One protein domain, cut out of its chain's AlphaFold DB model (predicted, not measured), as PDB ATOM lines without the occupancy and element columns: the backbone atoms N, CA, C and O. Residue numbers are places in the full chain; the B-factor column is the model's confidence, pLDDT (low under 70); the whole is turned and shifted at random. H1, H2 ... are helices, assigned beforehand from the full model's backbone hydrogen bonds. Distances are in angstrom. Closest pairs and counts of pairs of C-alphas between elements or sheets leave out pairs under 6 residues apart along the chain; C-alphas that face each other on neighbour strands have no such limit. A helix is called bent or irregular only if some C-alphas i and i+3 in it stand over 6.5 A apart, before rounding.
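AT A GLANCE: This is residues 3 to 97 of the 440 residues of an uncharacterized protein of Triticum turgidum subsp. durum (UniProt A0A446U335). Two long helices, H1 and H3, cross near their middles as an X, and the first arm of a bent helix, H4a, runs beside H3 on the side away from H1 with little contact. The short H2 sits in the turn from H1 into H3, the long link of residues 53 to 72 folds back from the end of H3 to the start of H4a, and residues 91 to 97, in the second arm H4b, stick out at one end. The printed part has 95 residues with four named helices, in the order H1, H2, H3, H4, and no named strand; its class is all helix. It is only just compact, close to loose, with a radius of gyration of the C-alphas of 14.8 A, and its C-alphas span 39 by 34 by 26 A.

IN THESE COORDINATES: Find C-alpha 3 at (39.225, -58.249, -20.496); from there H1 runs through residues 3 to 23, 31.0 A from first to last C-alpha. Next read H2, residues 26 to 30, only 7.6 A long. H3 takes residues 34 to 52, beginning at C-alpha 34 at (29.949, -33.502, -7.461) and covering 26.8 A. H4, residues 73 to 97, was assigned as one helix by its hydrogen bonds but is bent: C-alphas 86 and 89 are 6.5 A apart. Its arm H4a, residues 73 to 86, is 21.4 A long, and its arm H4b, residues 89 to 97, is 12.2 A long and ends at C-alpha 97 at (58.249, -58.005, 11.294).

HOW THE PARTS SIT: Look first at Gly 14 and Ala 43, whose C-alphas, 4.7 A apart, are the closest of H1 and H3. These two helices touch, at a steep tilt of 54 degrees, and run opposite ways. H2 and H3 are close but not clearly touching; their closest C-alphas, those of Tyr 29 and Leu 36, are 7.9 A apart. H3 and H4a are also close but not clearly touching, with the closest C-alphas, those of His 48 and Ser 80, 7.4 A apart. They run the same way at a shallow tilt of 18 degrees. H4a and H4b stand at a steep tilt of 53 degrees. H1 is apart from H2, H4a and H4b, and H3 is apart from H4b. In H1, H3 and H4b every O i to N i+4 pair is within hydrogen-bond range, against 8 of 10 in H4a and 0 of 1 in H2, where 2 of 2 O i to N i+3 pairs are within range.

THE WHOLE: The two C-alphas farthest apart, those of Pro 32 and Arg 97, are 42.2 A from each other. The printed part has no cut. The links from H1 to H2 and from H2 to H3 are tight, with 2 and 3 residues, and the link from H3 to H4 is long, with 20. Residues 91 to 97, which belong to H4, stand free. The mean pLDDT of the printed part is 82.1; in the B-factor column you will find values under 70 at residues 3 to 11 and 56 to 57.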
ATOM      1  N   MET A   3      39.488 -58.584 -21.909       42.91
ATOM      2  CA  MET A   3      39.225 -58.249 -20.496       42.91
ATOM      3  C   MET A   3      40.358 -57.433 -19.856       42.91
ATOM      4  O   MET A   3      40.095 -56.509 -19.099       42.91
ATOM      5  N   ASP A   4      41.603 -57.682 -20.263       50.78
ATOM      6  CA  ASP A   4      42.782 -57.013 -19.693       50.78
ATOM      7  C   ASP A   4      42.842 -55.512 -20.053       50.78
ATOM      8  O   ASP A   4      43.362 -54.692 -19.301       50.78
ATOM      9  N   LEU A   5      42.276 -55.119 -21.201       52.25
ATOM     10  CA  LEU A   5      42.282 -53.723 -21.650       52.25
ATOM     11  C   LEU A   5      41.295 -52.848 -20.863       52.25
ATOM     12  O   LEU A   5      41.594 -51.685 -20.614       52.25
ATOM     13  N   ASP A   6      40.150 -53.382 -20.435       56.94
ATOM     14  CA  ASP A   6      39.151 -52.595 -19.695       56.94
ATOM     15  C   ASP A   6      39.568 -52.389 -18.225       56.94
ATOM     16  O   ASP A   6      39.387 -51.307 -17.664       56.94
ATOM     17  N   GLU A   7      40.247 -53.377 -17.633       60.84
ATOM     18  CA  GLU A   7      40.843 -53.264 -16.294       60.84
ATOM     19  C   GLU A   7      41.978 -52.233 -16.252       60.84
ATOM     20  O   GLU A   7      42.013 -51.394 -15.351       60.84
ATOM     21  N   THR A   8      42.864 -52.222 -17.256       61.06
ATOM     22  CA  THR A   8      43.941 -51.213 -17.338       61.06
ATOM     23  C   THR A   8      43.398 -49.795 -17.511       61.06
ATOM     24  O   THR A   8      43.861 -48.873 -16.843       61.06
ATOM     25  N   LEU A   9      42.352 -49.607 -18.324       63.34
ATOM     26  CA  LEU A   9      41.705 -48.304 -18.497       63.34
ATOM     27  C   LEU A   9      40.949 -47.851 -17.242       63.34
ATOM     28  O   LEU A   9      40.886 -46.652 -16.957       63.34
ATOM     29  N   ALA A  10      40.354 -48.776 -16.487       66.50
ATOM     30  CA  ALA A  10      39.740 -48.475 -15.196       66.50
ATOM     31  C   ALA A  10      40.794 -48.098 -14.140       66.50
ATOM     32  O   ALA A  10      40.566 -47.168 -13.359       66.50
ATOM     33  N   ALA A  11      41.959 -48.752 -14.166       68.62
ATOM     34  CA  ALA A  11      43.084 -48.441 -13.292       68.62
ATOM     35  C   ALA A  11      43.672 -47.051 -13.573       68.62
ATOM     36  O   ALA A  11      43.783 -46.232 -12.660       68.62
ATOM     37  N   GLU A  12      43.921 -46.721 -14.842       76.31
ATOM     38  CA  GLU A  12      44.405 -45.395 -15.252       76.31
ATOM     39  C   GLU A  12      43.433 -44.274 -14.846       76.31
ATOM     40  O   GLU A  12      43.847 -43.225 -14.347       76.31
ATOM     41  N   LYS A  13      42.119 -44.498 -14.988       81.50
ATOM     42  CA  LYS A  13      41.090 -43.548 -14.524       81.50
ATOM     43  C   LYS A  13      41.124 -43.360 -13.005       81.50
ATOM     44  O   LYS A  13      40.948 -42.237 -12.530       81.50
ATOM     45  N   GLY A  14      41.367 -44.433 -12.253       83.31
ATOM     46  CA  GLY A  14      41.523 -44.402 -10.800       83.31
ATOM     47  C   GLY A  14      42.749 -43.607 -10.350       83.31
ATOM     48  O   GLY A  14      42.646 -42.749  -9.472       83.31
ATOM     49  N   GLU A  15      43.897 -43.823 -10.990       85.62
ATOM     50  CA  GLU A  15      45.128 -43.083 -10.698       85.62
ATOM     51  C   GLU A  15      45.013 -41.592 -11.032       85.62
ATOM     52  O   GLU A  15      45.460 -40.737 -10.261       85.62
ATOM     53  N   VAL A  16      44.370 -41.252 -12.152       89.56
ATOM     54  CA  VAL A  16      44.099 -39.855 -12.518       89.56
ATOM     55  C   VAL A  16      43.190 -39.193 -11.480       89.56
ATOM     56  O   VAL A  16      43.477 -38.070 -11.057       89.56
ATOM     57  N   ALA A  17      42.152 -39.889 -11.010       88.50
ATOM     58  CA  ALA A  17      41.272 -39.390  -9.956       88.50
ATOM     59  C   ALA A  17      42.027 -39.151  -8.633       88.50
ATOM     60  O   ALA A  17      41.849 -38.113  -7.996       88.50
ATOM     61  N   LEU A  18      42.954 -40.040  -8.259       88.56
ATOM     62  CA  LEU A  18      43.822 -39.848  -7.089       88.56
ATOM     63  C   LEU A  18      44.724 -38.623  -7.214       88.56
ATOM     64  O   LEU A  18      44.888 -37.855  -6.262       88.56
ATOM     65  N   GLN A  19      45.305 -38.411  -8.393       89.44
ATOM     66  CA  GLN A  19      46.122 -37.230  -8.644       89.44
ATOM     67  C   GLN A  19      45.299 -35.938  -8.620       89.44
ATOM     68  O   GLN A  19      45.820 -34.907  -8.195       89.44
ATOM     69  N   GLN A  20      44.041 -35.978  -9.063       88.12
ATOM     70  CA  GLN A  20      43.121 -34.844  -8.972       88.12
ATOM     71  C   GLN A  20      42.796 -34.505  -7.514       88.12
ATOM     72  O   GLN A  20      42.956 -33.352  -7.122       88.12
ATOM     73  N   LEU A  21      42.461 -35.501  -6.687       88.81
ATOM     74  CA  LEU A  21      42.199 -35.305  -5.254       88.81
ATOM     75  C   LEU A  21      43.426 -34.753  -4.518       88.81
ATOM     76  O   LEU A  21      43.319 -33.826  -3.719       88.81
ATOM     77  N   ARG A  22      44.622 -35.264  -4.834       90.94
ATOM     78  CA  ARG A  22      45.874 -34.795  -4.222       90.94
ATOM     79  C   ARG A  22      46.234 -33.354  -4.602       90.94
ATOM     80  O   ARG A  22      46.925 -32.686  -3.837       90.94
ATOM     81  N   ARG A  23      45.847 -32.904  -5.797       90.50
ATOM     82  CA  ARG A  23      46.122 -31.544  -6.296       90.50
ATOM     83  C   ARG A  23      45.049 -30.529  -5.895       90.50
ATOM     84  O   ARG A  23      45.304 -29.340  -6.047       90.50
ATOM     85  N   ALA A  24      43.882 -30.974  -5.436       88.81
ATOM     86  CA  ALA A  24      42.798 -30.090  -5.024       88.81
ATOM     87  C   ALA A  24      43.144 -29.349  -3.722       88.81
ATOM     88  O   ALA A  24      43.689 -29.937  -2.786       88.81
ATOM     89  N   ASP A  25      42.805 -28.059  -3.662       87.56
ATOM     90  CA  ASP A  25      43.009 -27.253  -2.461       87.56
ATOM     91  C   ASP A  25      42.080 -27.721  -1.320       87.56
ATOM     92  O   ASP A  25      40.908 -28.024  -1.571       87.56
ATOM     93  N   PRO A  26      42.543 -27.728  -0.052       86.12
ATOM     94  CA  PRO A  26      41.739 -28.172   1.091       86.12
ATOM     95  C   PRO A  26      40.394 -27.446   1.252       86.12
ATOM     96  O   PRO A  26      39.432 -28.030   1.739       86.12
ATOM     97  N   SER A  27      40.301 -26.187   0.818       86.19
ATOM     98  CA  SER A  27      39.070 -25.388   0.883       86.19
ATOM     99  C   SER A  27      37.951 -25.918  -0.019       86.19
ATOM    100  O   SER A  27      36.779 -25.708   0.284       86.19
ATOM    101  N   VAL A  28      38.287 -26.627  -1.100       84.38
ATOM    102  CA  VAL A  28      37.307 -27.163  -2.059       84.38
ATOM    103  C   VAL A  28      36.543 -28.354  -1.468       84.38
ATOM    104  O   VAL A  28      35.401 -28.596  -1.848       84.38
ATOM    105  N   TYR A  29      37.117 -29.044  -0.477       85.44
ATOM    106  CA  TYR A  29      36.467 -30.151   0.236       85.44
ATOM    107  C   TYR A  29      35.369 -29.701   1.207       85.44
ATOM    108  O   TYR A  29      34.556 -30.520   1.623       85.44
ATOM    109  N   LEU A  30      35.324 -28.413   1.561       85.81
ATOM    110  CA  LEU A  30      34.285 -27.863   2.439       85.81
ATOM    111  C   LEU A  30      32.969 -27.589   1.694       85.81
ATOM    112  O   LEU A  30      31.934 -27.412   2.332       85.81
ATOM    113  N   ALA A  31      32.996 -27.545   0.358       85.81
ATOM    114  CA  ALA A  31      31.816 -27.328  -0.471       85.81
ATOM    115  C   ALA A  31      31.351 -28.645  -1.124       85.81
ATOM    116  O   ALA A  31      32.189 -29.431  -1.581       85.81
ATOM    117  N   PRO A  32      30.029 -28.886  -1.242       82.56
ATOM    118  CA  PRO A  32      29.503 -30.065  -1.922       82.56
ATOM    119  C   PRO A  32      29.850 -30.003  -3.416       82.56
ATOM    120  O   PRO A  32      29.214 -29.297  -4.197       82.56
ATOM    121  N   SER A  33      30.887 -30.740  -3.815       86.56
ATOM    122  CA  SER A  33      31.393 -30.790  -5.186       86.56
ATOM    123  C   SER A  33      31.167 -32.179  -5.785       86.56
ATOM    124  O   SER A  33      31.755 -33.177  -5.366       86.56
ATOM    125  N   ALA A  34      30.291 -32.248  -6.790       85.19
ATOM    126  CA  ALA A  34      29.949 -33.502  -7.461       85.19
ATOM    127  C   ALA A  34      31.159 -34.125  -8.182       85.19
ATOM    128  O   ALA A  34      31.326 -35.344  -8.159       85.19
ATOM    129  N   ASP A  35      32.033 -33.289  -8.748       87.06
ATOM    130  CA  ASP A  35      33.223 -33.725  -9.483       87.06
ATOM    131  C   ASP A  35      34.261 -34.386  -8.563       87.06
ATOM    132  O   ASP A  35      34.763 -35.468  -8.873       87.06
ATOM    133  N   LEU A  36      34.537 -33.794  -7.391       87.19
ATOM    134  CA  LEU A  36      35.437 -34.401  -6.402       87.19
ATOM    135  C   LEU A  36      34.825 -35.662  -5.794       87.19
ATOM    136  O   LEU A  36      35.537 -36.642  -5.595       87.19
ATOM    137  N   ALA A  37      33.512 -35.682  -5.551       87.62
ATOM    138  CA  ALA A  37      32.834 -36.875  -5.059       87.62
ATOM    139  C   ALA A  37      32.873 -38.027  -6.085       87.62
ATOM    140  O   ALA A  37      33.030 -39.189  -5.711       87.62
ATOM    141  N   ALA A  38      32.756 -37.734  -7.383       87.81
ATOM    142  CA  ALA A  38      32.919 -38.727  -8.444       87.81
ATOM    143  C   ALA A  38      34.371 -39.232  -8.534       87.81
ATOM    144  O   ALA A  38      34.592 -40.442  -8.620       87.81
ATOM    145  N   ALA A  39      35.352 -38.328  -8.434       88.94
ATOM    146  CA  ALA A  39      36.769 -38.681  -8.392       88.94
ATOM    147  C   ALA A  39      37.112 -39.542  -7.160       88.94
ATOM    148  O   ALA A  39      37.781 -40.563  -7.296       88.94
ATOM    149  N   ALA A  40      36.593 -39.203  -5.976       89.44
ATOM    150  CA  ALA A  40      36.767 -39.977  -4.745       89.44
ATOM    151  C   ALA A  40      36.204 -41.398  -4.870       89.44
ATOM    152  O   ALA A  40      36.879 -42.364  -4.516       89.44
ATOM    153  N   ARG A  41      35.010 -41.552  -5.454       89.19
ATOM    154  CA  ARG A  41      34.416 -42.875  -5.707       89.19
ATOM    155  C   ARG A  41      35.233 -43.702  -6.707       89.19
ATOM    156  O   ARG A  41      35.384 -44.906  -6.515       89.19
ATOM    157  N   ALA A  42      35.768 -43.083  -7.762       89.06
ATOM    158  CA  ALA A  42      36.629 -43.763  -8.737       89.06
ATOM    159  C   ALA A  42      37.978 -44.184  -8.127       89.06
ATOM    160  O   ALA A  42      38.436 -45.306  -8.342       89.06
ATOM    161  N   ALA A  43      38.575 -43.314  -7.313       90.25
ATOM    162  CA  ALA A  43      39.790 -43.590  -6.558       90.25
ATOM    163  C   ALA A  43      39.605 -44.752  -5.568       90.25
ATOM    164  O   ALA A  43      40.437 -45.658  -5.509       90.25
ATOM    165  N   LEU A  44      38.497 -44.765  -4.826       89.25
ATOM    166  CA  LEU A  44      38.207 -45.824  -3.860       89.25
ATOM    167  C   LEU A  44      37.969 -47.179  -4.540       89.25
ATOM    168  O   LEU A  44      38.463 -48.193  -4.056       89.25
ATOM    169  N   LYS A  45      37.294 -47.200  -5.699       88.44
ATOM    170  CA  LYS A  45      37.171 -48.409  -6.534       88.44
ATOM    171  C   LYS A  45      38.538 -48.962  -6.933       88.44
ATOM    172  O   LYS A  45      38.768 -50.157  -6.797       88.44
ATOM    173  N   HIS A  46      39.455 -48.095  -7.358       87.94
ATOM    174  CA  HIS A  46      40.814 -48.498  -7.714       87.94
ATOM    175  C   HIS A  46      41.593 -49.072  -6.523       87.94
ATOM    176  O   HIS A  46      42.236 -50.116  -6.647       87.94
ATOM    177  N   PHE A  47      41.501 -48.437  -5.349       87.31
ATOM    178  CA  PHE A  47      42.104 -48.984  -4.133       87.31
ATOM    179  C   PHE A  47      41.513 -50.336  -3.761       87.31
ATOM    180  O   PHE A  47      42.263 -51.253  -3.449       87.31
ATOM    181  N   HIS A  48      40.194 -50.486  -3.843       86.50
ATOM    182  CA  HIS A  48      39.530 -51.747  -3.553       86.50
ATOM    183  C   HIS A  48      40.006 -52.866  -4.491       86.50
ATOM    184  O   HIS A  48      40.368 -53.933  -4.007       86.50
ATOM    185  N   SER A  49      40.084 -52.624  -5.804       86.00
ATOM    186  CA  SER A  49      40.622 -53.598  -6.771       86.00
ATOM    187  C   SER A  49      42.104 -53.922  -6.536       86.00
ATOM    188  O   SER A  49      42.539 -55.047  -6.760       86.00
ATOM    189  N   SER A  50      42.888 -52.956  -6.055       85.25
ATOM    190  CA  SER A  50      44.299 -53.178  -5.708       85.25
ATOM    191  C   SER A  50      44.446 -54.013  -4.430       85.25
ATOM    192  O   SER A  50      45.318 -54.875  -4.336       85.25
ATOM    193  N   LEU A  51      43.587 -53.768  -3.435       80.94
ATOM    194  CA  LEU A  51      43.608 -54.445  -2.138       80.94
ATOM    195  C   LEU A  51      42.991 -55.844  -2.196       80.94
ATOM    196  O   LEU A  51      43.437 -56.725  -1.462       80.94
ATOM    197  N   SER A  52      42.025 -56.087  -3.085       78.31
ATOM    198  CA  SER A  52      41.397 -57.405  -3.242       78.31
ATOM    199  C   SER A  52      42.399 -58.488  -3.648       78.31
ATOM    200  O   SER A  52      42.241 -59.637  -3.248       78.31
ATOM    201  N   VAL A  53      43.461 -58.128  -4.380       79.56
ATOM    202  CA  VAL A  53      44.547 -59.048  -4.772       79.56
ATOM    203  C   VAL A  53      45.427 -59.448  -3.578       79.56
ATOM    204  O   VAL A  53      46.006 -60.531  -3.567       79.56
ATOM    205  N   VAL A  54      45.521 -58.587  -2.562       76.50
ATOM    206  CA  VAL A  54      46.415 -58.745  -1.400       76.50
ATOM    207  C   VAL A  54      45.681 -59.336  -0.185       76.50
ATOM    208  O   VAL A  54      46.300 -59.634   0.837       76.50
ATOM    209  N   SER A  55      44.363 -59.537  -0.281       73.75
ATOM    210  CA  SER A  55      43.550 -60.079   0.811       73.75
ATOM    211  C   SER A  55      44.002 -61.487   1.232       73.75
ATOM    212  O   SER A  55      44.098 -62.374   0.382       73.75
ATOM    213  N   PRO A  56      44.230 -61.732   2.541       69.75
ATOM    214  CA  PRO A  56      44.580 -63.052   3.059       69.75
ATOM    215  C   PRO A  56      43.394 -64.029   3.041       69.75
ATOM    216  O   PRO A  56      43.609 -65.235   3.107       69.75
ATOM    217  N   VAL A  57      42.157 -63.524   2.958       69.19
ATOM    218  CA  VAL A  57      40.934 -64.334   2.886       69.19
ATOM    219  C   VAL A  57      40.521 -64.455   1.421       69.19
ATOM    220  O   VAL A  57      40.199 -63.447   0.785       69.19
ATOM    221  N   GLN A  58      40.556 -65.682   0.888       74.69
ATOM    222  CA  GLN A  58      40.063 -66.015  -0.448       74.69
ATOM    223  C   GLN A  58      38.884 -66.999  -0.349       74.69
ATOM    224  O   GLN A  58      39.042 -68.046   0.283       74.69
ATOM    225  N   PRO A  59      37.736 -66.706  -0.993       71.25
ATOM    226  CA  PRO A  59      37.448 -65.510  -1.797       71.25
ATOM    227  C   PRO A  59      37.232 -64.242  -0.937       71.25
ATOM    228  O   PRO A  59      36.760 -64.349   0.195       71.25
ATOM    229  N   PRO A  60      37.572 -63.040  -1.449       71.75
ATOM    230  CA  PRO A  60      37.284 -61.790  -0.749       71.75
ATOM    231  C   PRO A  60      35.767 -61.621  -0.567       71.75
ATOM    232  O   PRO A  60      35.006 -62.018  -1.453       71.75
ATOM    233  N   PRO A  61      35.311 -61.003   0.539       70.56
ATOM    234  CA  PRO A  61      33.885 -60.903   0.852       70.56
ATOM    235  C   PRO A  61      33.116 -60.070  -0.184       70.56
ATOM    236  O   PRO A  61      31.938 -60.319  -0.423       70.56
ATOM    237  N   LEU A  62      33.789 -59.118  -0.843       76.19
ATOM    238  CA  LEU A  62      33.250 -58.361  -1.970       76.19
ATOM    239  C   LEU A  62      34.266 -58.339  -3.124       76.19
ATOM    240  O   LEU A  62      35.390 -57.873  -2.930       76.19
ATOM    241  N   PRO A  63      33.901 -58.806  -4.335       72.25
ATOM    242  CA  PRO A  63      34.804 -58.793  -5.488       72.25
ATOM    243  C   PRO A  63      34.975 -57.393  -6.095       72.25
ATOM    244  O   PRO A  63      36.053 -57.062  -6.571       72.25
ATOM    245  N   ASN A  64      33.935 -56.554  -6.060       80.25
ATOM    246  CA  ASN A  64      33.939 -55.202  -6.621       80.25
ATOM    247  C   ASN A  64      33.221 -54.226  -5.687       80.25
ATOM    248  O   ASN A  64      32.135 -54.529  -5.197       80.25
ATOM    249  N   LEU A  65      33.786 -53.028  -5.510       83.06
ATOM    250  CA  LEU A  65      33.157 -51.973  -4.718       83.06
ATOM    251  C   LEU A  65      31.959 -51.360  -5.454       83.06
ATOM    252  O   LEU A  65      32.098 -50.787  -6.546       83.06
ATOM    253  N   LEU A  66      30.795 -51.370  -4.808       81.88
ATOM    254  CA  LEU A  66      29.564 -50.791  -5.341       81.88
ATOM    255  C   LEU A  66      29.491 -49.285  -5.040       81.88
ATOM    256  O   LEU A  66      28.662 -48.823  -4.268       81.88
ATOM    257  N   ALA A  67      30.346 -48.484  -5.684       78.62
ATOM    258  CA  ALA A  67      30.303 -47.015  -5.575       78.62
ATOM    259  C   ALA A  67      29.498 -46.374  -6.726       78.62
ATOM    260  O   ALA A  67      30.045 -45.630  -7.551       78.62
ATOM    261  N   GLY A  68      28.224 -46.749  -6.858       80.19
ATOM    262  CA  GLY A  68      27.275 -46.104  -7.779       80.19
ATOM    263  C   GLY A  68      26.780 -44.745  -7.251       80.19
ATOM    264  O   GLY A  68      26.960 -44.454  -6.072       80.19
ATOM    265  N   PRO A  69      26.133 -43.907  -8.087       74.19
ATOM    266  CA  PRO A  69      25.595 -42.610  -7.655       74.19
ATOM    267  C   PRO A  69      24.438 -42.726  -6.646       74.19
ATOM    268  O   PRO A  69      24.138 -41.751  -5.968       74.19
ATOM    269  N   ASN A  70      23.821 -43.907  -6.536       80.25
ATOM    270  CA  ASN A  70      22.694 -44.181  -5.639       80.25
ATOM    271  C   ASN A  70      23.121 -44.723  -4.264       80.25
ATOM    272  O   ASN A  70      22.257 -44.983  -3.436       80.25
ATOM    273  N   PHE A  71      24.421 -44.952  -4.043       83.94
ATOM    274  CA  PHE A  71      24.933 -45.452  -2.768       83.94
ATOM    275  C   PHE A  71      25.336 -44.292  -1.867       83.94
ATOM    276  O   PHE A  71      26.037 -43.368  -2.303       83.94
ATOM    277  N   ASP A  72      24.898 -44.372  -0.613       88.00
ATOM    278  CA  ASP A  72      25.253 -43.397   0.409       88.00
ATOM    279  C   ASP A  72      26.725 -43.540   0.833       88.00
ATOM    280  O   ASP A  72      27.350 -44.587   0.642       88.00
ATOM    281  N   ALA A  73      27.297 -42.477   1.399       85.25
ATOM    282  CA  ALA A  73      28.678 -42.469   1.865       85.25
ATOM    283  C   ALA A  73      28.920 -43.559   2.921       85.25
ATOM    284  O   ALA A  73      29.885 -44.309   2.792       85.25
ATOM    285  N   GLU A  74      28.014 -43.707   3.891       89.25
ATOM    286  CA  GLU A  74      28.100 -44.723   4.953       89.25
ATOM    287  C   GLU A  74      28.104 -46.150   4.390       89.25
ATOM    288  O   GLU A  74      28.889 -47.003   4.804       89.25
ATOM    289  N   GLN A  75      27.288 -46.404   3.365       89.44
ATOM    290  CA  GLN A  75      27.234 -47.707   2.699       89.44
ATOM    291  C   GLN A  75      28.523 -48.029   1.934       89.44
ATOM    292  O   GLN A  75      28.899 -49.191   1.807       89.44
ATOM    293  N   ILE A  76      29.187 -47.016   1.375       89.50
ATOM    294  CA  ILE A  76      30.479 -47.185   0.699       89.50
ATOM    295  C   ILE A  76      31.587 -47.416   1.737       89.50
ATOM    296  O   ILE A  76      32.471 -48.248   1.520       89.50
ATOM    297  N   TRP A  77      31.525 -46.716   2.872       90.06
ATOM    298  CA  TRP A  77      32.460 -46.891   3.981       90.06
ATOM    299  C   TRP A  77      32.375 -48.287   4.591       90.06
ATOM    300  O   TRP A  77      33.411 -48.944   4.704       90.06
ATOM    301  N   SER A  78      31.175 -48.794   4.880       90.00
ATOM    302  CA  SER A  78      30.997 -50.139   5.445       90.00
ATOM    303  C   SER A  78      31.532 -51.241   4.521       90.00
ATOM    304  O   SER A  78      32.207 -52.166   4.975       90.00
ATOM    305  N   GLN A  79      31.337 -51.105   3.204       88.12
ATOM    306  CA  GLN A  79      31.933 -52.010   2.213       88.12
ATOM    307  C   GLN A  79      33.467 -51.989   2.262       88.12
ATOM    308  O   GLN A  79      34.107 -53.037   2.172       88.12
ATOM    309  N   SER A  80      34.073 -50.806   2.412       86.69
ATOM    310  CA  SER A  80      35.531 -50.678   2.528       86.69
ATOM    311  C   SER A  80      36.071 -51.266   3.836       86.69
ATOM    312  O   SER A  80      37.156 -51.849   3.856       86.69
ATOM    313  N   GLU A  81      35.294 -51.163   4.913       88.88
ATOM    314  CA  GLU A  81      35.646 -51.696   6.222       88.88
ATOM    315  C   GLU A  81      35.642 -53.228   6.231       88.88
ATOM    316  O   GLU A  81      36.559 -53.855   6.762       88.88
ATOM    317  N   LEU A  82      34.665 -53.843   5.564       86.19
ATOM    318  CA  LEU A  82      34.569 -55.295   5.453       86.19
ATOM    319  C   LEU A  82      35.826 -55.920   4.817       86.19
ATOM    320  O   LEU A  82      36.241 -57.009   5.211       86.19
ATOM    321  N   LEU A  83      36.465 -55.218   3.874       80.88
ATOM    322  CA  LEU A  83      37.753 -55.632   3.314       80.88
ATOM    323  C   LEU A  83      38.950 -55.328   4.218       80.88
ATOM    324  O   LEU A  83      39.910 -56.100   4.239       80.88
ATOM    325  N   SER A  84      38.953 -54.192   4.914       84.44
ATOM    326  CA  SER A  84      40.117 -53.761   5.694       84.44
ATOM    327  C   SER A  84      40.266 -54.536   7.005       84.44
ATOM    328  O   SER A  84      41.394 -54.824   7.407       84.44
ATOM    329  N   ARG A  85      39.162 -54.959   7.634       86.38
ATOM    330  CA  ARG A  85      39.156 -55.751   8.879       86.38
ATOM    331  C   ARG A  85      40.073 -56.987   8.837       86.38
ATOM    332  O   ARG A  85      40.932 -57.090   9.711       86.38
ATOM    333  N   PRO A  86      39.991 -57.892   7.840       83.69
ATOM    334  CA  PRO A  86      40.909 -59.033   7.753       83.69
ATOM    335  C   PRO A  86      42.347 -58.643   7.357       83.69
ATOM    336  O   PRO A  86      43.291 -59.378   7.651       83.69
ATOM    337  N   LEU A  87      42.540 -57.492   6.702       82.94
ATOM    338  CA  LEU A  87      43.857 -57.004   6.279       82.94
ATOM    339  C   LEU A  87      44.672 -56.419   7.441       82.94
ATOM    340  O   LEU A  87      45.887 -56.618   7.494       82.94
ATOM    341  N   LEU A  88      44.034 -55.714   8.379       87.62
ATOM    342  CA  LEU A  88      44.725 -54.981   9.447       87.62
ATOM    343  C   LEU A  88      45.612 -55.872  10.338       87.62
ATOM    344  O   LEU A  88      46.783 -55.525  10.511       87.62
ATOM    345  N   PRO A  89      45.169 -57.043  10.842       88.00
ATOM    346  CA  PRO A  89      46.031 -57.923  11.635       88.00
ATOM    347  C   PRO A  89      47.229 -58.450  10.839       88.00
ATOM    348  O   PRO A  89      48.341 -58.559  11.365       88.00
ATOM    349  N   HIS A  90      47.025 -58.747   9.551       85.50
ATOM    350  CA  HIS A  90      48.093 -59.196   8.664       85.50
ATOM    351  C   HIS A  90      49.141 -58.096   8.459       85.50
ATOM    352  O   HIS A  90      50.339 -58.352   8.605       85.50
ATOM    353  N   LEU A  91      48.689 -56.872   8.179       85.38
ATOM    354  CA  LEU A  91      49.547 -55.705   8.007       85.38
ATOM    355  C   LEU A  91      50.264 -55.337   9.303       85.38
ATOM    356  O   LEU A  91      51.460 -55.075   9.265       85.38
ATOM    357  N   HIS A  92      49.599 -55.398  10.459       90.25
ATOM    358  CA  HIS A  92      50.240 -55.185  11.757       90.25
ATOM    359  C   HIS A  92      51.327 -56.225  12.026       90.25
ATOM    360  O   HIS A  92      52.416 -55.877  12.474       90.25
ATOM    361  N   ARG A  93      51.087 -57.499  11.696       88.81
ATOM    362  CA  ARG A  93      52.110 -58.545  11.818       88.81
ATOM    363  C   ARG A  93      53.290 -58.300  10.876       88.81
ATOM    364  O   ARG A  93      54.432 -58.491  11.284       88.81
ATOM    365  N   GLN A  94      53.040 -57.887   9.634       85.75
ATOM    366  CA  GLN A  94      54.100 -57.533   8.686       85.75
ATOM    367  C   GLN A  94      54.872 -56.285   9.122       85.75
ATOM    368  O   GLN A  94      56.095 -56.278   9.046       85.75
ATOM    369  N   LEU A  95      54.184 -55.265   9.631       91.31
ATOM    370  CA  LEU A  95      54.793 -54.049  10.151       91.31
ATOM    371  C   LEU A  95      55.679 -54.365  11.352       91.31
ATOM    372  O   LEU A  95      56.830 -53.951  11.361       91.31
ATOM    373  N   ARG A  96      55.196 -55.182  12.298       90.38
ATOM    374  CA  ARG A  96      56.021 -55.666  13.410       90.38
ATOM    375  C   ARG A  96      57.238 -56.428  12.896       90.38
ATOM    376  O   ARG A  96      58.340 -56.151  13.344       90.38
ATOM    377  N   ARG A  97      57.093 -57.318  11.908       89.25
ATOM    378  CA  ARG A  97      58.249 -58.005  11.294       89.25
ATOM    379  C   ARG A  97      59.255 -57.027  10.683       89.25
ATOM    380  O   ARG A  97      60.445 -57.224  10.871       89.25
TER     381      ARG A  97